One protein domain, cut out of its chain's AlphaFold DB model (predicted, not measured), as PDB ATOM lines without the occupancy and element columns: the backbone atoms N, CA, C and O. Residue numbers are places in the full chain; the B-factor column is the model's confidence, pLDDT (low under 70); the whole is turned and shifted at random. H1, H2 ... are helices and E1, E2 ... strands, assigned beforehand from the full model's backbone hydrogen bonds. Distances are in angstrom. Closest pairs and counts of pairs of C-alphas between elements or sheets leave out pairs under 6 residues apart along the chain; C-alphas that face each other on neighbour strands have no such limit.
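AT A GLANCE: This is residues 24 to 186 of the 186 residues of an uncharacterized protein of Campylobacter sp (UniProt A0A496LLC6). What shape is this? A long helical hairpin, H1 and H2, juts from a small head and makes most of the length; the head holds two small four-stranded sheets, with H3 packed on one and H4 on the other. What is it made of? The printed part has 163 residues with five named helices and eight strands, in the order E1 H1 H2 E2 E3 E4 E5 E6 E7 H3 H4 H5 E8, class mixed. One sheet runs E1 E2 E3 E4, antiparallel; the other, E6 E7 E5 E8, is mixed. How compact is it? It is loose, with a radius of gyration of the C-alphas of 21.9 A and spans of 71 by 29 by 25 A.

HOW THE PARTS SIT: What joins the first sheet? E1, residues 24 to 28, pairs with E2, 92 to 96, at N 27 and O 93, 2.8 A. E2, E3, residues 99 to 102, and E4, 107 to 109, form a meander of two hairpins, each strand the antiparallel neighbour of the one before, with N 94 and O 101 at 2.8 A and N 100 and O 108 at 2.8 A. H3, residues 145 to 158, is on one face at a height of 8.6 A, making two layers; the closest C-alphas of H3 and E1 are Phe 150 and Cys 25, 6.2 A. What joins the second? E6, residues 126 to 129, and E7, 134 to 138, form a hairpin, N 129 and O 135 at 3.0 A; E7 is parallel to E5, 113 to 117, N 136 and O 114 at 2.8 A; E5 is antiparallel to E8, 182 to 184, N 115 and O 183 at 2.8 A. H4, residues 161 to 166, is on this sheet at a height of 9.1 A, and its closest C-alpha pair with E5 is Phe 166 and Asp 117, 7.7 A. Which helices touch? H3 and H4 form a helical hairpin, closest at the C-alphas of Val 155 and Lys 161, 5.9 A; H4 and H5, residues 169 to 172, touch only at the corner, closest at the C-alphas of Arg 165 and Arg 172, 4.4 A. H1, residues 32 to 56, and H2, 64 to 89, form a helical hairpin at a shallow tilt of 15 degrees, opposite ways; H2 touches H1 with residues 77 to 88 alone, closest at the C-alphas of Val 32 and Trp 88, 7.3 A. How do the helix backbones run? H1, H2 and H3 have every O i to N i+4 pair within hydrogen-bond range; H4 has 0 of 2, but 3 of 3 O i to N i+3 pairs, and H5 is too short for an O i to N i+4 pair.

IN THESE COORDINATES: Where does the printed part begin? C-alpha 24, in E1, is at (132.588, 142.622, 81.385). How long are the longer helices? H1 is 35.0 A from C-alpha 32 to C-alpha 56, at (187.576, 130.854, 83.898); H2 is 38.0 A and H3 19.9 A.

THE WHOLE: How large is it? The C-alphas farthest apart, Gln 61 and Val 176, are 71.5 A apart. Is it continuous? The printed part has no cut, and no link is long. Where is confidence low? Residues 29 to 39, 51 to 60, 82 to 91, 118 to 133 and 139 to 143 have pLDDT under 70.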
ATOM      1  N   ILE A  24     132.789 141.372  82.122       86.62
ATOM      2  CA  ILE A  24     132.588 142.622  81.385       86.62
ATOM      3  C   ILE A  24     133.916 143.096  80.799       86.62
ATOM      4  O   ILE A  24     133.983 143.508  79.646       86.62
ATOM      5  N   CYS A  25     134.987 143.046  81.592       85.56
ATOM      6  CA  CYS A  25     136.293 143.529  81.167       85.56
ATOM      7  C   CYS A  25     137.415 142.709  81.803       85.56
ATOM      8  O   CYS A  25     137.358 142.356  82.980       85.56
ATOM      9  N   ARG A  26     138.475 142.449  81.035       84.62
ATOM     10  CA  ARG A  26     139.737 141.922  81.548       84.62
ATOM     11  C   ARG A  26     140.797 143.006  81.448       84.62
ATOM     12  O   ARG A  26     141.173 143.407  80.348       84.62
ATOM     13  N   TYR A  27     141.340 143.406  82.588       79.19
ATOM     14  CA  TYR A  27     142.484 144.297  82.652       79.19
ATOM     15  C   TYR A  27     143.742 143.527  83.046       79.19
ATOM     16  O   TYR A  27     143.767 142.787  84.030       79.19
ATOM     17  N   LYS A  28     144.809 143.711  82.272       75.56
ATOM     18  CA  LYS A  28     146.145 143.199  82.579       75.56
ATOM     19  C   LYS A  28     147.095 144.388  82.572       75.56
ATOM     20  O   LYS A  28     147.226 145.027  81.530       75.56
ATOM     21  N   GLY A  29     147.712 144.664  83.721       67.69
ATOM     22  CA  GLY A  29     148.634 145.790  83.887       67.69
ATOM     23  C   GLY A  29     149.806 145.730  82.906       67.69
ATOM     24  O   GLY A  29     150.202 144.653  82.445       67.69
ATOM     25  N   ASN A  30     150.372 146.890  82.585       56.81
ATOM     26  CA  ASN A  30     151.439 147.045  81.598       56.81
ATOM     27  C   ASN A  30     152.845 146.808  82.183       56.81
ATOM     28  O   ASN A  30     153.849 146.863  81.461       56.81
ATOM     29  N   HIS A  31     152.914 146.410  83.460       54.91
ATOM     30  CA  HIS A  31     154.101 145.917  84.177       54.91
ATOM     31  C   HIS A  31     154.907 144.850  83.430       54.91
ATOM     32  O   HIS A  31     156.074 144.623  83.747       54.91
ATOM     33  N   VAL A  32     154.333 144.237  82.389       51.53
ATOM     34  CA  VAL A  32     155.012 143.322  81.470       51.53
ATOM     35  C   VAL A  32     156.366 143.868  81.023       51.53
ATOM     36  O   VAL A  32     157.336 143.128  81.104       51.53
ATOM     37  N   LYS A  33     156.478 145.140  80.613       50.12
ATOM     38  CA  LYS A  33     157.755 145.678  80.103       50.12
ATOM     39  C   LYS A  33     158.813 145.833  81.195       50.12
ATOM     40  O   LYS A  33     159.937 145.378  81.008       50.12
ATOM     41  N   GLU A  34     158.473 146.443  82.328       55.84
ATOM     42  CA  GLU A  34     159.447 146.702  83.396       55.84
ATOM     43  C   GLU A  34     159.892 145.406  84.082       55.84
ATOM     44  O   GLU A  34     161.085 145.177  84.289       55.84
ATOM     45  N   HIS A  35     158.946 144.508  84.358       59.34
ATOM     46  CA  HIS A  35     159.254 143.192  84.896       59.34
ATOM     47  C   HIS A  35     160.076 142.380  83.888       59.34
ATOM     48  O   HIS A  35     161.099 141.815  84.266       59.34
ATOM     49  N   PHE A  36     159.716 142.363  82.600       59.00
ATOM     50  CA  PHE A  36     160.479 141.635  81.578       59.00
ATOM     51  C   PHE A  36     161.914 142.147  81.431       59.00
ATOM     52  O   PHE A  36     162.834 141.345  81.307       59.00
ATOM     53  N   VAL A  37     162.133 143.462  81.506       62.81
ATOM     54  CA  VAL A  37     163.483 144.047  81.506       62.81
ATOM     55  C   VAL A  37     164.267 143.610  82.745       62.81
ATOM     56  O   VAL A  37     165.421 143.199  82.620       62.81
ATOM     57  N   ARG A  38     163.648 143.625  83.933       65.06
ATOM     58  CA  ARG A  38     164.272 143.123  85.173       65.06
ATOM     59  C   ARG A  38     164.606 141.630  85.082       65.06
ATOM     60  O   ARG A  38     165.668 141.218  85.541       65.06
ATOM     61  N   PHE A  39     163.746 140.833  84.450       68.19
ATOM     62  CA  PHE A  39     163.982 139.413  84.189       68.19
ATOM     63  C   PHE A  39     165.127 139.185  83.206       68.19
ATOM     64  O   PHE A  39     166.019 138.391  83.488       68.19
ATOM     65  N   LEU A  40     165.148 139.914  82.088       70.38
ATOM     66  CA  LEU A  40     166.222 139.841  81.101       70.38
ATOM     67  C   LEU A  40     167.569 140.213  81.734       70.38
ATOM     68  O   LEU A  40     168.573 139.550  81.491       70.38
ATOM     69  N   PHE A  41     167.577 141.237  82.591       71.06
ATOM     70  CA  PHE A  41     168.756 141.643  83.346       71.06
ATOM     71  C   PHE A  41     169.217 140.555  84.328       71.06
ATOM     72  O   PHE A  41     170.396 140.210  84.346       71.06
ATOM     73  N   ALA A  42     168.299 139.955  85.093       71.50
ATOM     74  CA  ALA A  42     168.624 138.843  85.985       71.50
ATOM     75  C   ALA A  42     169.189 137.637  85.213       71.50
ATOM     76  O   ALA A  42     170.207 137.075  85.612       71.50
ATOM     77  N   LEU A  43     168.584 137.285  84.073       76.25
ATOM     78  CA  LEU A  43     169.061 136.224  83.185       76.25
ATOM     79  C   LEU A  43     170.476 136.521  82.668       76.25
ATOM     80  O   LEU A  43     171.339 135.646  82.696       76.25
ATOM     81  N   LEU A  44     170.739 137.763  82.250       76.75
ATOM     82  CA  LEU A  44     172.057 138.207  81.800       76.75
ATOM     83  C   LEU A  44     173.110 138.036  82.908       76.75
ATOM     84  O   LEU A  44     174.181 137.485  82.654       76.75
ATOM     85  N   CYS A  45     172.802 138.447  84.144       73.94
ATOM     86  CA  CYS A  45     173.694 138.263  85.290       73.94
ATOM     87  C   CYS A  45     174.009 136.782  85.544       73.94
ATOM     88  O   CYS A  45     175.162 136.440  85.807       73.94
ATOM     89  N   ILE A  46     173.011 135.903  85.419       75.94
ATOM     90  CA  ILE A  46     173.180 134.452  85.571       75.94
ATOM     91  C   ILE A  46     174.108 133.900  84.488       75.94
ATOM     92  O   ILE A  46     175.041 133.166  84.800       75.94
ATOM     93  N   VAL A  47     173.894 134.279  83.226       75.88
ATOM     94  CA  VAL A  47     174.718 133.822  82.096       75.88
ATOM     95  C   VAL A  47     176.169 134.281  82.245       75.88
ATOM     96  O   VAL A  47     177.076 133.471  82.071       75.88
ATOM     97  N   ILE A  48     176.407 135.541  82.620       74.69
ATOM     98  CA  ILE A  48     177.760 136.077  82.850       74.69
ATOM     99  C   ILE A  48     178.450 135.343  84.012       74.69
ATOM    100  O   ILE A  48     179.627 134.983  83.917       74.69
ATOM    101  N   PHE A  49     177.722 135.079  85.097       72.56
ATOM    102  CA  PHE A  49     178.250 134.353  86.250       72.56
ATOM    103  C   PHE A  49     178.601 132.898  85.904       72.56
ATOM    104  O   PHE A  49     179.700 132.435  86.199       72.56
ATOM    105  N   LEU A  50     177.715 132.189  85.201       71.81
ATOM    106  CA  LEU A  50     177.989 130.833  84.720       71.81
ATOM    107  C   LEU A  50     179.171 130.814  83.742       71.81
ATOM    108  O   LEU A  50     180.048 129.964  83.864       71.81
ATOM    109  N   TYR A  51     179.250 131.770  82.815       68.62
ATOM    110  CA  TYR A  51     180.353 131.863  81.856       68.62
ATOM    111  C   TYR A  51     181.709 132.049  82.551       68.62
ATOM    112  O   TYR A  51     182.654 131.316  82.269       68.62
ATOM    113  N   THR A  52     181.798 132.977  83.507       67.50
ATOM    114  CA  THR A  52     183.033 133.220  84.274       67.50
ATOM    115  C   THR A  52     183.450 132.015  85.120       67.50
ATOM    116  O   THR A  52     184.640 131.730  85.229       67.50
ATOM    117  N   LEU A  53     182.492 131.259  85.657       64.81
ATOM    118  CA  LEU A  53     182.757 130.050  86.437       64.81
ATOM    119  C   LEU A  53     183.161 128.834  85.601       64.81
ATOM    120  O   LEU A  53     184.037 128.088  86.030       64.81
ATOM    121  N   PHE A  54     182.534 128.610  84.445       63.25
ATOM    122  CA  PHE A  54     182.799 127.431  83.610       63.25
ATOM    123  C   PHE A  54     183.997 127.612  82.671       63.25
ATOM    124  O   PHE A  54     184.706 126.642  82.414       63.25
ATOM    125  N   PHE A  55     184.246 128.828  82.177       59.72
ATOM    126  CA  PHE A  55     185.353 129.107  81.252       59.72
ATOM    127  C   PHE A  55     186.583 129.732  81.930       59.72
ATOM    128  O   PHE A  55     187.654 129.750  81.328       59.72
ATOM    129  N   GLY A  56     186.465 130.227  83.169       59.88
ATOM    130  CA  GLY A  56     187.576 130.854  83.898       59.88
ATOM    131  C   GLY A  56     188.571 129.869  84.524       59.88
ATOM    132  O   GLY A  56     189.757 130.180  84.597       59.88
ATOM    133  N   GLN A  57     188.117 128.687  84.960       58.81
ATOM    134  CA  GLN A  57     188.946 127.585  85.473       58.81
ATOM    135  C   GLN A  57     188.215 126.248  85.285       58.81
ATOM    136  O   GLN A  57     187.000 126.194  85.467       58.81
ATOM    137  N   ASN A  58     188.943 125.162  84.993       64.69
ATOM    138  CA  ASN A  58     188.362 123.816  84.904       64.69
ATOM    139  C   ASN A  58     187.586 123.495  86.190       64.69
ATOM    140  O   ASN A  58     188.162 123.501  87.278       64.69
ATOM    141  N   PHE A  59     186.290 123.188  86.072       63.09
ATOM    142  CA  PHE A  59     185.390 122.915  87.203       63.09
ATOM    143  C   PHE A  59     185.947 121.860  88.176       63.09
ATOM    144  O   PHE A  59     185.738 121.931  89.386       63.09
ATOM    145  N   GLU A  60     186.724 120.899  87.672       65.75
ATOM    146  CA  GLU A  60     187.400 119.889  88.488       65.75
ATOM    147  C   GLU A  60     188.439 120.479  89.452       65.75
ATOM    148  O   GLU A  60     188.508 120.028  90.596       65.75
ATOM    149  N   GLN A  61     189.168 121.521  89.035       71.44
ATOM    150  CA  GLN A  61     190.197 122.209  89.826       71.44
ATOM    151  C   GLN A  61     189.623 123.194  90.855       71.44
ATOM    152  O   GLN A  61     190.361 123.708  91.695       71.44
ATOM    153  N   GLN A  62     188.315 123.456  90.821       71.06
ATOM    154  CA  GLN A  62     187.678 124.359  91.773       71.06
ATOM    155  C   GLN A  62     187.539 123.719  93.158       71.06
ATOM    156  O   GLN A  62     187.274 122.520  93.303       71.06
ATOM    157  N   SER A  63     187.672 124.547  94.196       78.56
ATOM    158  CA  SER A  63     187.518 124.117  95.585       78.56
ATOM    159  C   SER A  63     186.102 123.596  95.864       78.56
ATOM    160  O   SER A  63     185.123 124.022  95.248       78.56
ATOM    161  N   ALA A  64     185.970 122.691  96.840       77.06
ATOM    162  CA  ALA A  64     184.664 122.189  97.273       77.06
ATOM    163  C   ALA A  64     183.720 123.324  97.725       77.06
ATOM    164  O   ALA A  64     182.517 123.260  97.482       77.06
ATOM    165  N   PHE A  65     184.275 124.392  98.311       73.38
ATOM    166  CA  PHE A  65     183.532 125.596  98.677       73.38
ATOM    167  C   PHE A  65     182.965 126.322  97.449       73.38
ATOM    168  O   PHE A  65     181.775 126.629  97.423       73.38
ATOM    169  N   ALA A  66     183.772 126.522  96.401       74.19
ATOM    170  CA  ALA A  66     183.305 127.136  95.158       74.19
ATOM    171  C   ALA A  66     182.170 126.316  94.524       74.19
ATOM    172  O   ALA A  66     181.136 126.874  94.169       74.19
ATOM    173  N   LYS A  67     182.301 124.983  94.489       74.00
ATOM    174  CA  LYS A  67     181.251 124.076  93.993       74.00
ATOM    175  C   LYS A  67     179.944 124.210  94.784       74.00
ATOM    176  O   LYS A  67     178.874 124.281  94.184       74.00
ATOM    177  N   ALA A  68     180.020 124.310  96.112       75.75
ATOM    178  CA  ALA A  68     178.847 124.525  96.960       75.75
ATOM    179  C   ALA A  68     178.181 125.892  96.710       75.75
ATOM    180  O   ALA A  68     176.956 125.966  96.607       75.75
ATOM    181  N   CYS A  69     178.968 126.962  96.544       75.19
ATOM    182  CA  CYS A  69     178.450 128.290  96.202       75.19
ATOM    183  C   CYS A  69     177.729 128.305  94.847       75.19
ATOM    184  O   CYS A  69     176.682 128.936  94.729       75.19
ATOM    185  N   ILE A  70     178.246 127.584  93.846       74.12
ATOM    186  CA  ILE A  70     177.614 127.461  92.521       74.12
ATOM    187  C   ILE A  70     176.246 126.793  92.640       74.12
ATOM    188  O   ILE A  70     175.262 127.311  92.117       74.12
ATOM    189  N   ILE A  71     176.171 125.670  93.358       75.88
ATOM    190  CA  ILE A  71     174.911 124.947  93.564       75.88
ATOM    191  C   ILE A  71     173.895 125.854  94.269       75.88
ATOM    192  O   ILE A  71     172.764 125.981  93.805       75.88
ATOM    193  N   PHE A  72     174.300 126.534  95.346       77.81
ATOM    194  CA  PHE A  72     173.421 127.449  96.077       77.81
ATOM    195  C   PHE A  72     172.923 128.606  95.200       77.81
ATOM    196  O   PHE A  72     171.742 128.951  95.233       77.81
ATOM    197  N   PHE A  73     173.802 129.170  94.369       75.69
ATOM    198  CA  PHE A  73     173.442 130.236  93.441       75.69
ATOM    199  C   PHE A  73     172.426 129.763  92.394       75.69
ATOM    200  O   PHE A  73     171.438 130.452  92.167       75.69
ATOM    201  N   ILE A  74     172.593 128.563  91.825       75.81
ATOM    202  CA  ILE A  74     171.619 127.982  90.885       75.81
ATOM    203  C   ILE A  74     170.235 127.859  91.540       75.81
ATOM    204  O   ILE A  74     169.242 128.275  90.944       75.81
ATOM    205  N   PHE A  75     170.155 127.351  92.776       77.12
ATOM    206  CA  PHE A  75     168.889 127.282  93.516       77.12
ATOM    207  C   PHE A  75     168.265 128.665  93.734       77.12
ATOM    208  O   PHE A  75     167.063 128.838  93.533       77.12
ATOM    209  N   PHE A  76     169.075 129.660  94.097       77.44
ATOM    210  CA  PHE A  76     168.618 131.039  94.252       77.44
ATOM    211  C   PHE A  76     168.080 131.624  92.936       77.44
ATOM    212  O   PHE A  76     167.034 132.271  92.929       77.44
ATOM    213  N   CYS A  77     168.731 131.343  91.806       73.81
ATOM    214  CA  CYS A  77     168.271 131.755  90.482       73.81
ATOM    215  C   CYS A  77     166.943 131.105  90.093       73.81
ATOM    216  O   CYS A  77     166.053 131.797  89.606       73.81
ATOM    217  N   ILE A  78     166.785 129.802  90.339       76.06
ATOM    218  CA  ILE A  78     165.520 129.091  90.100       76.06
ATOM    219  C   ILE A  78     164.402 129.714  90.941       76.06
ATOM    220  O   ILE A  78     163.320 129.974  90.419       76.06
ATOM    221  N   LEU A  79     164.667 130.012  92.217       77.06
ATOM    222  CA  LEU A  79     163.703 130.662  93.103       77.06
ATOM    223  C   LEU A  79     163.323 132.066  92.605       77.06
ATOM    224  O   LEU A  79     162.145 132.411  92.599       77.06
ATOM    225  N   LEU A  80     164.292 132.861  92.143       72.50
ATOM    226  CA  LEU A  80     164.034 134.180  91.559       72.50
ATOM    227  C   LEU A  80     163.187 134.096  90.287       72.50
ATOM    228  O   LEU A  80     162.243 134.868  90.140       72.50
ATOM    229  N   VAL A  81     163.497 133.160  89.386       71.69
ATOM    230  CA  VAL A  81     162.714 132.930  88.163       71.69
ATOM    231  C   VAL A  81     161.298 132.477  88.512       71.69
ATOM    232  O   VAL A  81     160.345 132.996  87.942       71.69
ATOM    233  N   TYR A  82     161.147 131.573  89.480       69.31
ATOM    234  CA  TYR A  82     159.843 131.126  89.966       69.31
ATOM    235  C   TYR A  82     159.019 132.290  90.529       69.31
ATOM    236  O   TYR A  82     157.920 132.530  90.041       69.31
ATOM    237  N   LEU A  83     159.571 133.058  91.477       66.88
ATOM    238  CA  LEU A  83     158.902 134.226  92.066       66.88
ATOM    239  C   LEU A  83     158.539 135.275  91.013       66.88
ATOM    240  O   LEU A  83     157.496 135.925  91.103       66.88
ATOM    241  N   PHE A  84     159.405 135.448  90.015       64.56
ATOM    242  CA  PHE A  84     159.152 136.335  88.897       64.56
ATOM    243  C   PHE A  84     157.965 135.841  88.069       64.56
ATOM    244  O   PHE A  84     157.015 136.595  87.903       64.56
ATOM    245  N   ILE A  85     157.977 134.581  87.615       62.16
ATOM    246  CA  ILE A  85     156.894 133.976  86.823       62.16
ATOM    247  C   ILE A  85     155.569 134.013  87.586       62.16
ATOM    248  O   ILE A  85     154.559 134.418  87.012       62.16
ATOM    249  N   THR A  86     155.559 133.651  88.873       57.31
ATOM    250  CA  THR A  86     154.339 133.700  89.689       57.31
ATOM    251  C   THR A  86     153.818 135.128  89.784       57.31
ATOM    252  O   THR A  86     152.664 135.374  89.458       57.31
ATOM    253  N   ASN A  87     154.661 136.113  90.110       54.94
ATOM    254  CA  ASN A  87     154.212 137.509  90.157       54.94
ATOM    255  C   ASN A  87     153.736 138.019  88.781       54.94
ATOM    256  O   ASN A  87     152.810 138.820  88.715       54.94
ATOM    257  N   TRP A  88     154.304 137.518  87.679       54.16
ATOM    258  CA  TRP A  88     153.949 137.908  86.310       54.16
ATOM    259  C   TRP A  88     152.592 137.365  85.836       54.16
ATOM    260  O   TRP A  88     151.902 138.014  85.049       54.16
ATOM    261  N   ILE A  89     152.203 136.172  86.297       49.31
ATOM    262  CA  ILE A  89     150.917 135.533  85.962       49.31
ATOM    263  C   ILE A  89     149.762 136.155  86.767       49.31
ATOM    264  O   ILE A  89     148.615 136.138  86.322       49.31
ATOM    265  N   HIS A  90     150.065 136.751  87.919       53.00
ATOM    266  CA  HIS A  90     149.089 137.113  88.947       53.00
ATOM    267  C   HIS A  90     148.669 138.596  88.970       53.00
ATOM    268  O   HIS A  90     147.778 138.972  89.732       53.00
ATOM    269  N   GLU A  91     149.248 139.447  88.119       64.25
ATOM    270  CA  GLU A  91     148.913 140.876  88.059       64.25
ATOM    271  C   GLU A  91     147.875 141.186  86.967       64.25
ATOM    272  O   GLU A  91     148.183 141.576  85.838       64.25
ATOM    273  N   GLY A  92     146.604 141.013  87.326       73.00
ATOM    274  CA  GLY A  92     145.464 141.389  86.497       73.00
ATOM    275  C   GLY A  92     144.139 141.308  87.250       73.00
ATOM    276  O   GLY A  92     144.048 140.720  88.334       73.00
ATOM    277  N   LEU A  93     143.109 141.919  86.667       82.31
ATOM    278  CA  LEU A  93     141.759 141.987  87.212       82.31
ATOM    279  C   LEU A  93     140.737 141.588  86.144       82.31
ATOM    280  O   LEU A  93     140.802 142.034  84.999       82.31
ATOM    281  N   TYR A  94     139.774 140.767  86.538       85.31
ATOM    282  CA  TYR A  94     138.543 140.523  85.804       85.31
ATOM    283  C   TYR A  94     137.437 141.335  86.469       85.31
ATOM    284  O   TYR A  94     137.177 141.186  87.661       85.31
ATOM    285  N   LEU A  95     136.794 142.209  85.711       87.50
ATOM    286  CA  LEU A  95     135.585 142.897  86.130       87.50
ATOM    287  C   LEU A  95     134.385 142.113  85.617       87.50
ATOM    288  O   LEU A  95     134.279 141.877  84.413       87.50
ATOM    289  N   THR A  96     133.490 141.731  86.516       88.56
ATOM    290  CA  THR A  96     132.210 141.103  86.188       88.56
ATOM    291  C   THR A  96     131.064 142.060  86.506       88.56
ATOM    292  O   THR A  96     131.265 143.152  87.038       88.56
ATOM    293  N   ASN A  97     129.835 141.650  86.198       86.50
ATOM    294  CA  ASN A  97     128.623 142.371  86.592       86.50
ATOM    295  C   ASN A  97     128.351 142.368  88.112       86.50
ATOM    296  O   ASN A  97     127.455 143.084  88.555       86.50
ATOM    297  N   LYS A  98     129.081 141.572  88.910       87.06
ATOM    298  CA  LYS A  98     128.859 141.419  90.363       87.06
ATOM    299  C   LYS A  98     130.110 141.653  91.208       87.06
ATOM    300  O   LYS A  98     130.016 142.235  92.291       87.06
ATOM    301  N   HIS A  99     131.269 141.236  90.708       88.88
ATOM    302  CA  HIS A  99     132.527 141.217  91.436       88.88
ATOM    303  C   HIS A  99     133.678 141.807  90.618       88.88
ATOM    304  O   HIS A  99     133.695 141.820  89.387       88.88
ATOM    305  N   LEU A 100     134.701 142.248  91.339       87.06
ATOM    306  CA  LEU A 100     136.049 142.375  90.812       87.06
ATOM    307  C   LEU A 100     136.832 141.137  91.252       87.06
ATOM    308  O   LEU A 100     136.881 140.830  92.441       87.06
ATOM    309  N   ILE A 101     137.440 140.419  90.316       85.19
ATOM    310  CA  ILE A 101     138.154 139.171  90.583       85.19
ATOM    311  C   ILE A 101     139.624 139.357  90.220       85.19
ATOM    312  O   ILE A 101     139.966 139.712  89.095       85.19
ATOM    313  N   SER A 102     140.520 139.120  91.172       80.81
ATOM    314  CA  SER A 102     141.959 139.071  90.883       80.81
ATOM    315  C   SER A 102     142.319 137.812  90.095       80.81
ATOM    316  O   SER A 102     141.674 136.779  90.250       80.81
ATOM    317  N   PHE A 103     143.403 137.842  89.319       75.00
ATOM    318  CA  PHE A 103     143.883 136.647  88.601       75.00
ATOM    319  C   PHE A 103     144.279 135.488  89.543       75.00
ATOM    320  O   PHE A 103     144.439 134.353  89.101       75.00
ATOM    321  N   ASN A 104     144.375 135.746  90.853       70.25
ATOM    322  CA  ASN A 104     144.615 134.740  91.893       70.25
ATOM    323  C   ASN A 104     143.330 134.046  92.365       70.25
ATOM    324  O   ASN A 104     143.397 133.183  93.233       70.25
ATOM    325  N   GLY A 105     142.170 134.441  91.839       73.94
ATOM    326  CA  GLY A 105     140.863 133.899  92.208       73.94
ATOM    327  C   GLY A 105     140.190 134.585  93.396       73.94
ATOM    328  O   GLY A 105     139.051 134.256  93.710       73.94
ATOM    329  N   ASN A 106     140.819 135.584  94.027       79.56
ATOM    330  CA  ASN A 106     140.127 136.365  95.056       79.56
ATOM    331  C   ASN A 106     139.014 137.198  94.412       79.56
ATOM    332  O   ASN A 106     139.311 138.030  93.547       79.56
ATOM    333  N   LYS A 107     137.774 136.988  94.864       85.44
ATOM    334  CA  LYS A 107     136.588 137.762  94.485       85.44
ATOM    335  C   LYS A 107     136.339 138.893  95.481       85.44
ATOM    336  O   LYS A 107     136.474 138.707  96.688       85.44
ATOM    337  N   PHE A 108     135.934 140.047  94.968       85.25
ATOM    338  CA  PHE A 108     135.596 141.228  95.750       85.25
ATOM    339  C   PHE A 108     134.251 141.785  95.287       85.25
ATOM    340  O   PHE A 108     134.104 142.137  94.117       85.25
ATOM    341  N   ASP A 109     133.287 141.918  96.199       86.25
ATOM    342  CA  ASP A 109     131.999 142.555  95.897       86.25
ATOM    343  C   ASP A 109     132.216 143.989  95.430       86.25
ATOM    344  O   ASP A 109     132.871 144.768  96.130       86.25
ATOM    345  N   LEU A 110     131.610 144.385  94.311       85.06
ATOM    346  CA  LEU A 110     131.792 145.736  93.773       85.06
ATOM    347  C   LEU A 110     131.388 146.828  94.780       85.06
ATOM    348  O   LEU A 110     132.081 147.833  94.917       85.06
ATOM    349  N   GLY A 111     130.339 146.598  95.580       84.00
ATOM    350  CA  GLY A 111     129.899 147.529  96.632       84.00
ATOM    351  C   GLY A 111     130.843 147.646  97.837       84.00
ATOM    352  O   GLY A 111     130.695 148.559  98.655       84.00
ATOM    353  N   SER A 112     131.819 146.745  97.961       81.00
ATOM    354  CA  SER A 112     132.843 146.775  99.013       81.00
ATOM    355  C   SER A 112     134.112 147.526  98.596       81.00
ATOM    356  O   SER A 112     134.973 147.792  99.442       81.00
ATOM    357  N   ILE A 113     134.227 147.881  97.310       84.12
ATOM    358  CA  ILE A 113     135.444 148.433  96.720       84.12
ATOM    359  C   ILE A 113     135.477 149.952  96.858       84.12
ATOM    360  O   ILE A 113     134.526 150.663  96.523       84.12
ATOM    361  N   TYR A 114     136.621 150.449  97.320       82.12
ATOM    362  CA  TYR A 114     136.951 151.865  97.303       82.12
ATOM    363  C   TYR A 114     138.100 152.116  96.337       82.12
ATOM    364  O   TYR A 114     139.164 151.525  96.486       82.12
ATOM    365  N   ILE A 115     137.912 153.029  95.393       81.19
ATOM    366  CA  ILE A 115     138.970 153.472  94.493       81.19
ATOM    367  C   ILE A 115     139.765 154.573  95.184       81.19
ATOM    368  O   ILE A 115     139.196 155.575  95.630       81.19
ATOM    369  N   LEU A 116     141.075 154.376  95.293       78.00
ATOM    370  CA  LEU A 116     142.003 155.341  95.868       78.00
ATOM    371  C   LEU A 116     142.861 155.951  94.767       78.00
ATOM    372  O   LEU A 116     143.470 155.235  93.972       78.00
ATOM    373  N   ASP A 117     142.960 157.277  94.784       70.56
ATOM    374  CA  ASP A 117     143.899 157.984  93.924       70.56
ATOM    375  C   ASP A 117     145.318 157.895  94.467       70.56
ATOM    376  O   ASP A 117     145.644 158.446  95.522       70.56
ATOM    377  N   THR A 118     146.161 157.175  93.734       65.06
ATOM    378  CA  THR A 118     147.578 157.016  94.046       65.06
ATOM    379  C   THR A 118     148.477 157.715  93.036       65.06
ATOM    380  O   THR A 118     149.655 157.380  92.965       65.06
ATOM    381  N   SER A 119     147.982 158.703  92.282       57.81
ATOM    382  CA  SER A 119     148.790 159.505  91.342       57.81
ATOM    383  C   SER A 119     150.047 160.117  91.981       57.81
ATOM    384  O   SER A 119     151.069 160.270  91.316       57.81
ATOM    385  N   ALA A 120     150.034 160.370  93.294       52.28
ATOM    386  CA  ALA A 120     151.199 160.822  94.058       52.28
ATOM    387  C   ALA A 120     152.234 159.719  94.400       52.28
ATOM    388  O   ALA A 120     153.309 160.030  94.915       52.28
ATOM    389  N   ARG A 121     151.943 158.430  94.168       54.09
ATOM    390  CA  ARG A 121     152.814 157.292  94.517       54.09
ATOM    391  C   ARG A 121     153.463 156.689  93.270       54.09
ATOM    392  O   ARG A 121     152.804 156.352  92.293       54.09
ATOM    393  N   GLN A 122     154.782 156.498  93.323       45.69
ATOM    394  CA  GLN A 122     155.574 156.125  92.146       45.69
ATOM    395  C   GLN A 122     155.425 154.655  91.701       45.69
ATOM    396  O   GLN A 122     155.647 154.378  90.525       45.69
ATOM    397  N   ASN A 123     154.987 153.721  92.557       45.22
ATOM    398  CA  ASN A 123     155.421 152.323  92.395       45.22
ATOM    399  C   ASN A 123     154.398 151.256  91.970       45.22
ATOM    400  O   ASN A 123     154.817 150.109  91.852       45.22
ATOM    401  N   LYS A 124     153.111 151.541  91.717       48.81
ATOM    402  CA  LYS A 124     152.173 150.499  91.230       48.81
ATOM    403  C   LYS A 124     151.098 151.068  90.312       48.81
ATOM    404  O   LYS A 124     150.487 152.058  90.681       48.81
ATOM    405  N   GLU A 125     150.871 150.439  89.153       50.81
ATOM    406  CA  GLU A 125     149.727 150.738  88.271       50.81
ATOM    407  C   GLU A 125     148.397 150.372  88.940       50.81
ATOM    408  O   GLU A 125     147.483 151.191  88.965       50.81
ATOM    409  N   PHE A 126     148.329 149.185  89.556       59.88
ATOM    410  CA  PHE A 126     147.151 148.689  90.265       59.88
ATOM    411  C   PHE A 126     147.514 147.861  91.496       59.88
ATOM    412  O   PHE A 126     148.484 147.100  91.479       59.88
ATOM    413  N   CYS A 127     146.716 147.963  92.558       59.44
ATOM    414  CA  CYS A 127     146.785 147.039  93.688       59.44
ATOM    415  C   CYS A 127     145.418 146.918  94.363       59.44
ATOM    416  O   CYS A 127     144.798 147.932  94.674       59.44
ATOM    417  N   VAL A 128     144.965 145.685  94.619       57.84
ATOM    418  CA  VAL A 128     143.873 145.447  95.567       57.84
ATOM    419  C   VAL A 128     144.502 145.142  96.919       57.84
ATOM    420  O   VAL A 128     145.105 144.086  97.112       57.84
ATOM    421  N   CYS A 129     144.437 146.099  97.843       57.97
ATOM    422  CA  CYS A 129     144.954 145.909  99.193       57.97
ATOM    423  C   CYS A 129     143.871 145.294 100.084       57.97
ATOM    424  O   CYS A 129     142.841 145.921 100.335       57.97
ATOM    425  N   ASN A 130     144.145 144.100 100.613       51.47
ATOM    426  CA  ASN A 130     143.311 143.476 101.638       51.47
ATOM    427  C   ASN A 130     143.577 144.153 102.992       51.47
ATOM    428  O   ASN A 130     144.650 144.004 103.575       51.47
ATOM    429  N   GLY A 131     142.598 144.913 103.484       52.72
ATOM    430  CA  GLY A 131     142.607 145.567 104.796       52.72
ATOM    431  C   GLY A 131     141.184 145.692 105.351       52.72
ATOM    432  O   GLY A 131     140.303 144.938 104.963       52.72
ATOM    433  N   TRP A 132     140.911 146.674 106.219       46.50
ATOM    434  CA  TRP A 132     139.543 146.938 106.719       46.50
ATOM    435  C   TRP A 132     138.534 147.332 105.616       46.50
ATOM    436  O   TRP A 132     137.332 147.364 105.865       46.50
ATOM    437  N   LYS A 133     139.014 147.668 104.413       61.06
ATOM    438  CA  LYS A 133     138.229 147.947 103.203       61.06
ATOM    439  C   LYS A 133     138.979 147.379 101.997       61.06
ATOM    440  O   LYS A 133     140.206 147.472 101.976       61.06
ATOM    441  N   ASN A 134     138.258 146.859 101.003       73.62
ATOM    442  CA  ASN A 134     138.839 146.430  99.730       73.62
ATOM    443  C   ASN A 134     139.193 147.687  98.926       73.62
ATOM    444  O   ASN A 134     138.310 148.362  98.400       73.62
ATOM    445  N   ILE A 135     140.470 148.071  98.911       74.31
ATOM    446  CA  ILE A 135     140.917 149.289  98.221       74.31
ATOM    447  C   ILE A 135     141.498 148.903  96.869       74.31
ATOM    448  O   ILE A 135     142.462 148.146  96.825       74.31
ATOM    449  N   LEU A 136     140.934 149.464  95.800       76.00
ATOM    450  CA  LEU A 136     141.491 149.436  94.455       76.00
ATOM    451  C   LEU A 136     142.340 150.697  94.255       76.00
ATOM    452  O   LEU A 136     141.818 151.796  94.068       76.00
ATOM    453  N   GLU A 137     143.657 150.551  94.340       73.06
ATOM    454  CA  GLU A 137     144.597 151.612  93.979       73.06
ATOM    455  C   GLU A 137     144.737 151.647  92.455       73.06
ATOM    456  O   GLU A 137     145.010 150.607  91.856       73.06
ATOM    457  N   ILE A 138     144.542 152.820  91.844       72.31
ATOM    458  CA  ILE A 138     144.711 153.040  90.402       72.31
ATOM    459  C   ILE A 138     145.700 154.183  90.206       72.31
ATOM    460  O   ILE A 138     145.455 155.315  90.632       72.31
ATOM    461  N   LYS A 139     146.818 153.907  89.536       67.50
ATOM    462  CA  LYS A 139     147.740 154.947  89.083       67.50
ATOM    463  C   LYS A 139     147.377 155.337  87.664       67.50
ATOM    464  O   LYS A 139     147.217 154.497  86.787       67.50
ATOM    465  N   CYS A 140     147.295 156.641  87.455       63.56
ATOM    466  CA  CYS A 140     147.070 157.208  86.142       63.56
ATOM    467  C   CYS A 140     148.268 156.881  85.239       63.56
ATOM    468  O   CYS A 140     149.383 157.337  85.508       63.56
ATOM    469  N   ALA A 141     148.049 156.068  84.208       60.72
ATOM    470  CA  ALA A 141     149.011 155.860  83.137       60.72
ATOM    471  C   ALA A 141     148.595 156.738  81.954       60.72
ATOM    472  O   ALA A 141     147.436 156.722  81.542       60.72
ATOM    473  N   GLU A 142     149.521 157.549  81.444       62.06
ATOM    474  CA  GLU A 142     149.296 158.262  80.188       62.06
ATOM    475  C   GLU A 142     149.265 157.233  79.046       62.06
ATOM    476  O   GLU A 142     150.154 156.388  78.941       62.06
ATOM    477  N   ASP A 143     148.208 157.291  78.237       65.94
ATOM    478  CA  ASP A 143     148.031 156.534  76.992       65.94
ATOM    479  C   ASP A 143     147.946 154.994  77.109       65.94
ATOM    480  O   ASP A 143     148.374 154.264  76.211       65.94
ATOM    481  N   ASP A 144     147.337 154.466  78.178       74.62
ATOM    482  CA  ASP A 144     146.965 153.044  78.261       74.62
ATOM    483  C   ASP A 144     145.496 152.819  77.842       74.62
ATOM    484  O   ASP A 144     144.560 152.966  78.625       74.62
ATOM    485  N   ILE A 145     145.284 152.400  76.589       79.88
ATOM    486  CA  ILE A 145     143.945 152.108  76.041       79.88
ATOM    487  C   ILE A 145     143.237 150.990  76.828       79.88
ATOM    488  O   ILE A 145     142.016 151.012  76.980       79.88
ATOM    489  N   LYS A 146     143.975 149.998  77.349       80.88
ATOM    490  CA  LYS A 146     143.370 148.899  78.121       80.88
ATOM    491  C   LYS A 146     142.889 149.396  79.476       80.88
ATOM    492  O   LYS A 146     141.838 148.962  79.946       80.88
ATOM    493  N   LEU A 147     143.654 150.303  80.081       81.25
ATOM    494  CA  LEU A 147     143.251 151.009  81.288       81.25
ATOM    495  C   LEU A 147     141.982 151.820  81.030       81.25
ATOM    496  O   LEU A 147     141.031 151.701  81.793       81.25
ATOM    497  N   ASP A 148     141.926 152.572  79.935       84.75
ATOM    498  CA  ASP A 148     140.753 153.377  79.594       84.75
ATOM    499  C   ASP A 148     139.485 152.538  79.420       84.75
ATOM    500  O   ASP A 148     138.437 152.903  79.953       84.75
ATOM    501  N   ILE A 149     139.579 151.389  78.742       86.62
ATOM    502  CA  ILE A 149     138.456 150.449  78.608       86.62
ATOM    503  C   ILE A 149     138.003 149.963  79.989       86.62
ATOM    504  O   ILE A 149     136.810 149.970  80.287       86.62
ATOM    505  N   PHE A 150     138.944 149.596  80.862       87.88
ATOM    506  CA  PHE A 150     138.634 149.144  82.217       87.88
ATOM    507  C   PHE A 150     137.987 150.243  83.076       87.88
ATOM    508  O   PHE A 150     136.984 149.991  83.743       87.88
ATOM    509  N   ILE A 151     138.511 151.473  83.030       88.06
ATOM    510  CA  ILE A 151     137.932 152.641  83.709       88.06
ATOM    511  C   ILE A 151     136.523 152.920  83.195       88.06
ATOM    512  O   ILE A 151     135.624 153.182  83.992       88.06
ATOM    513  N   PHE A 152     136.313 152.840  81.882       89.56
ATOM    514  CA  PHE A 152     135.000 153.030  81.283       89.56
ATOM    515  C   PHE A 152     133.998 151.989  81.794       89.56
ATOM    516  O   PHE A 152     132.937 152.362  82.287       89.56
ATOM    517  N   SER A 153     134.369 150.704  81.803       89.88
ATOM    518  CA  SER A 153     133.521 149.643  82.358       89.88
ATOM    519  C   SER A 153     133.226 149.837  83.851       89.88
ATOM    520  O   SER A 153     132.102 149.596  84.287       89.88
ATOM    521  N   LEU A 154     134.195 150.304  84.649       89.44
ATOM    522  CA  LEU A 154     133.951 150.639  86.056       89.44
ATOM    523  C   LEU A 154     132.925 151.769  86.205       89.44
ATOM    524  O   LEU A 154     132.068 151.697  87.087       89.44
ATOM    525  N   VAL A 155     132.990 152.802  85.360       89.62
ATOM    526  CA  VAL A 155     132.019 153.907  85.370       89.62
ATOM    527  C   VAL A 155     130.630 153.432  84.956       89.62
ATOM    528  O   VAL A 155     129.662 153.817  85.606       89.62
ATOM    529  N   ASP A 156     130.519 152.580  83.940       89.62
ATOM    530  CA  ASP A 156     129.226 152.060  83.480       89.62
ATOM    531  C   ASP A 156     128.505 151.250  84.565       89.62
ATOM    532  O   ASP A 156     127.294 151.380  84.729       89.62
ATOM    533  N   ILE A 157     129.246 150.462  85.349       87.12
ATOM    534  CA  ILE A 157     128.664 149.678  86.447       87.12
ATOM    535  C   ILE A 157     128.329 150.560  87.656       87.12
ATOM    536  O   ILE A 157     127.290 150.389  88.290       87.12
ATOM    537  N   SER A 158     129.217 151.492  88.001       86.38
ATOM    538  CA  SER A 158     129.063 152.341  89.191       86.38
ATOM    539  C   SER A 158     128.107 153.518  89.010       86.38
ATOM    540  O   SER A 158     127.584 154.052  89.985       86.38
ATOM    541  N   GLY A 159     127.965 154.014  87.781       85.94
ATOM    542  CA  GLY A 159     127.428 155.343  87.495       85.94
ATOM    543  C   GLY A 159     128.313 156.500  87.991       85.94
ATOM    544  O   GLY A 159     127.949 157.669  87.826       85.94
ATOM    545  N   ASN A 160     129.478 156.223  88.588       86.88
ATOM    546  CA  ASN A 160     130.321 157.226  89.228       86.88
ATOM    547  C   ASN A 160     131.329 157.826  88.235       86.88
ATOM    548  O   ASN A 160     132.468 157.376  88.097       86.88
ATOM    549  N   LYS A 161     130.921 158.914  87.578       88.19
ATOM    550  CA  LYS A 161     131.739 159.632  86.585       88.19
ATOM    551  C   LYS A 161     133.025 160.252  87.140       88.19
ATOM    552  O   LYS A 161     133.882 160.631  86.347       88.19
ATOM    553  N   SER A 162     133.202 160.368  88.456       85.12
ATOM    554  CA  SER A 162     134.460 160.874  89.030       85.12
ATOM    555  C   SER A 162     135.628 159.899  88.835       85.12
ATOM    556  O   SER A 162     136.782 160.325  88.835       85.12
ATOM    557  N   ILE A 163     135.349 158.615  88.575       86.94
ATOM    558  CA  ILE A 163     136.359 157.580  88.293       86.94
ATOM    559  C   ILE A 163     137.076 157.834  86.955       86.94
ATOM    560  O   ILE A 163     138.240 157.469  86.806       86.94
ATOM    561  N   PHE A 164     136.461 158.545  86.002       87.88
ATOM    562  CA  PHE A 164     137.122 158.890  84.737       87.88
ATOM    563  C   PHE A 164     138.434 159.670  84.914       87.88
ATOM    564  O   PHE A 164     139.271 159.668  84.012       87.88
ATOM    565  N   ARG A 165     138.661 160.290  86.084       83.44
ATOM    566  CA  ARG A 165     139.911 160.996  86.387       83.44
ATOM    567  C   ARG A 165     141.158 160.101  86.339       83.44
ATOM    568  O   ARG A 165     142.263 160.619  86.239       83.44
ATOM    569  N   PHE A 166     140.982 158.781  86.430       81.38
ATOM    570  CA  PHE A 166     142.073 157.807  86.417       81.38
ATOM    571  C   PHE A 166     142.504 157.359  85.016       81.38
ATOM    572  O   PHE A 166     143.544 156.714  84.901       81.38
ATOM    573  N   GLY A 167     141.739 157.697  83.975       79.44
ATOM    574  CA  GLY A 167     142.059 157.347  82.590       79.44
ATOM    575  C   GLY A 167     142.973 158.356  81.887       79.44
ATOM    576  O   GLY A 167     143.577 159.237  82.512       79.44
ATOM    577  N   SER A 168     143.044 158.246  80.564       81.31
ATOM    578  CA  SER A 168     143.715 159.188  79.666       81.31
ATOM    579  C   SER A 168     143.133 160.600  79.741       81.31
ATOM    580  O   SER A 168     142.079 160.845  80.330       81.31
ATOM    581  N   ASN A 169     143.803 161.554  79.092       82.88
ATOM    582  CA  ASN A 169     143.335 162.940  79.013       82.88
ATOM    583  C   ASN A 169     141.903 163.054  78.454       82.88
ATOM    584  O   ASN A 169     141.137 163.904  78.909       82.88
ATOM    585  N   GLU A 170     141.514 162.171  77.529       84.31
ATOM    586  CA  GLU A 170     140.159 162.136  76.972       84.31
ATOM    587  C   GLU A 170     139.110 161.701  77.999       84.31
ATOM    588  O   GLU A 170     138.033 162.300  78.077       84.31
ATOM    589  N   LEU A 171     139.407 160.678  78.810       84.19
ATOM    590  CA  LEU A 171     138.516 160.269  79.896       84.19
ATOM    591  C   LEU A 171     138.493 161.320  81.005       84.19
ATOM    592  O   LEU A 171     137.411 161.707  81.441       84.19
ATOM    593  N   ARG A 172     139.645 161.874  81.396       84.94
ATOM    594  CA  ARG A 172     139.722 162.940  82.410       84.94
ATOM    595  C   ARG A 172     138.858 164.146  82.052       84.94
ATOM    596  O   ARG A 172     138.222 164.705  82.940       84.94
ATOM    597  N   ALA A 173     138.763 164.511  80.773       85.06
ATOM    598  CA  ALA A 173     137.885 165.591  80.314       85.06
ATOM    599  C   ALA A 173     136.385 165.314  80.556       85.06
ATOM    600  O   ALA A 173     135.591 166.250  80.635       85.06
ATOM    601  N   LYS A 174     135.989 164.042  80.693       86.81
ATOM    602  CA  LYS A 174     134.617 163.604  81.008       86.81
ATOM    603  C   LYS A 174     134.371 163.442  82.513       86.81
ATOM    604  O   LYS A 174     133.235 163.171  82.912       86.81
ATOM    605  N   ALA A 175     135.408 163.563  83.342       85.06
ATOM    606  CA  ALA A 175     135.302 163.337  84.774       85.06
ATOM    607  C   ALA A 175     134.514 164.454  85.464       85.06
ATOM    608  O   ALA A 175     134.728 165.643  85.225       85.06
ATOM    609  N   VAL A 176     133.621 164.068  86.377       85.69
ATOM    610  CA  VAL A 176     132.990 165.024  87.292       85.69
ATOM    611  C   VAL A 176     133.999 165.357  88.384       85.69
ATOM    612  O   VAL A 176     134.466 164.454  89.084       85.69
ATOM    613  N   MET A 177     134.339 166.643  88.521       75.38
ATOM    614  CA  MET A 177     135.282 167.093  89.542       75.38
ATOM    615  C   MET A 177     134.764 166.757  90.940       75.38
ATOM    616  O   MET A 177     133.717 167.237  91.366       75.38
ATOM    617  N   ASP A 178     135.547 165.957  91.650       72.38
ATOM    618  CA  ASP A 178     135.352 165.624  93.051       72.38
ATOM    619  C   ASP A 178     136.730 165.623  93.727       72.38
ATOM    620  O   ASP A 178     137.665 164.950  93.279       72.38
ATOM    621  N   ASN A 179     136.854 166.406  94.799       70.69
ATOM    622  CA  ASN A 179     138.084 166.542  95.585       70.69
ATOM    623  C   ASN A 179     138.303 165.364  96.549       70.69
ATOM    624  O   ASN A 179     139.276 165.343  97.305       70.69
ATOM    625  N   SER A 180     137.408 164.379  96.541       71.81
ATOM    626  CA  SER A 180     137.530 163.168  97.335       71.81
ATOM    627  C   SER A 180     138.768 162.370  96.934       71.81
ATOM    628  O   SER A 180     139.042 162.113  95.762       71.81
ATOM    629  N   VAL A 181     139.525 161.934  97.938       70.62
ATOM    630  CA  VAL A 181     140.710 161.077  97.755       70.62
ATOM    631  C   VAL A 181     140.303 159.608  97.568       70.62
ATOM    632  O   VAL A 181     141.043 158.824  96.980       70.62
ATOM    633  N   ARG A 182     139.108 159.239  98.048       74.69
ATOM    634  CA  ARG A 182     138.533 157.893  97.959       74.69
ATOM    635  C   ARG A 182     137.131 157.951  97.384       74.69
ATOM    636  O   ARG A 182     136.314 158.723  97.877       74.69
ATOM    637  N   PHE A 183     136.840 157.055  96.453       78.69
ATOM    638  CA  PHE A 183     135.504 156.880  95.898       78.69
ATOM    639  C   PHE A 183     134.979 155.507  96.227       78.69
ATOM    640  O   PHE A 183     135.696 154.524  96.076       78.69
ATOM    641  N   LYS A 184     133.722 155.425  96.644       82.00
ATOM    642  CA  LYS A 184     133.034 154.141  96.663       82.00
ATOM    643  C   LYS A 184     132.679 153.770  95.224       82.00
ATOM    644  O   LYS A 184     132.268 154.650  94.464       82.00
ATOM    645  N   LEU A 185     132.885 152.506  94.861       81.44
ATOM    646  CA  LEU A 185     132.551 152.034  93.523       81.44
ATOM    647  C   LEU A 185     131.029 151.960  93.327       81.44
ATOM    648  O   LEU A 185     130.554 152.543  92.372       81.44
ATOM    649  N   ILE A 186     130.264 151.332  94.226       83.25
ATOM    650  CA  ILE A 186     128.781 151.297  94.194       83.25
ATOM    651  C   ILE A 186     128.216 151.752  95.536       83.25
ATOM    652  O   ILE A 186     128.765 151.322  96.579       83.25
TER     653      ILE A 186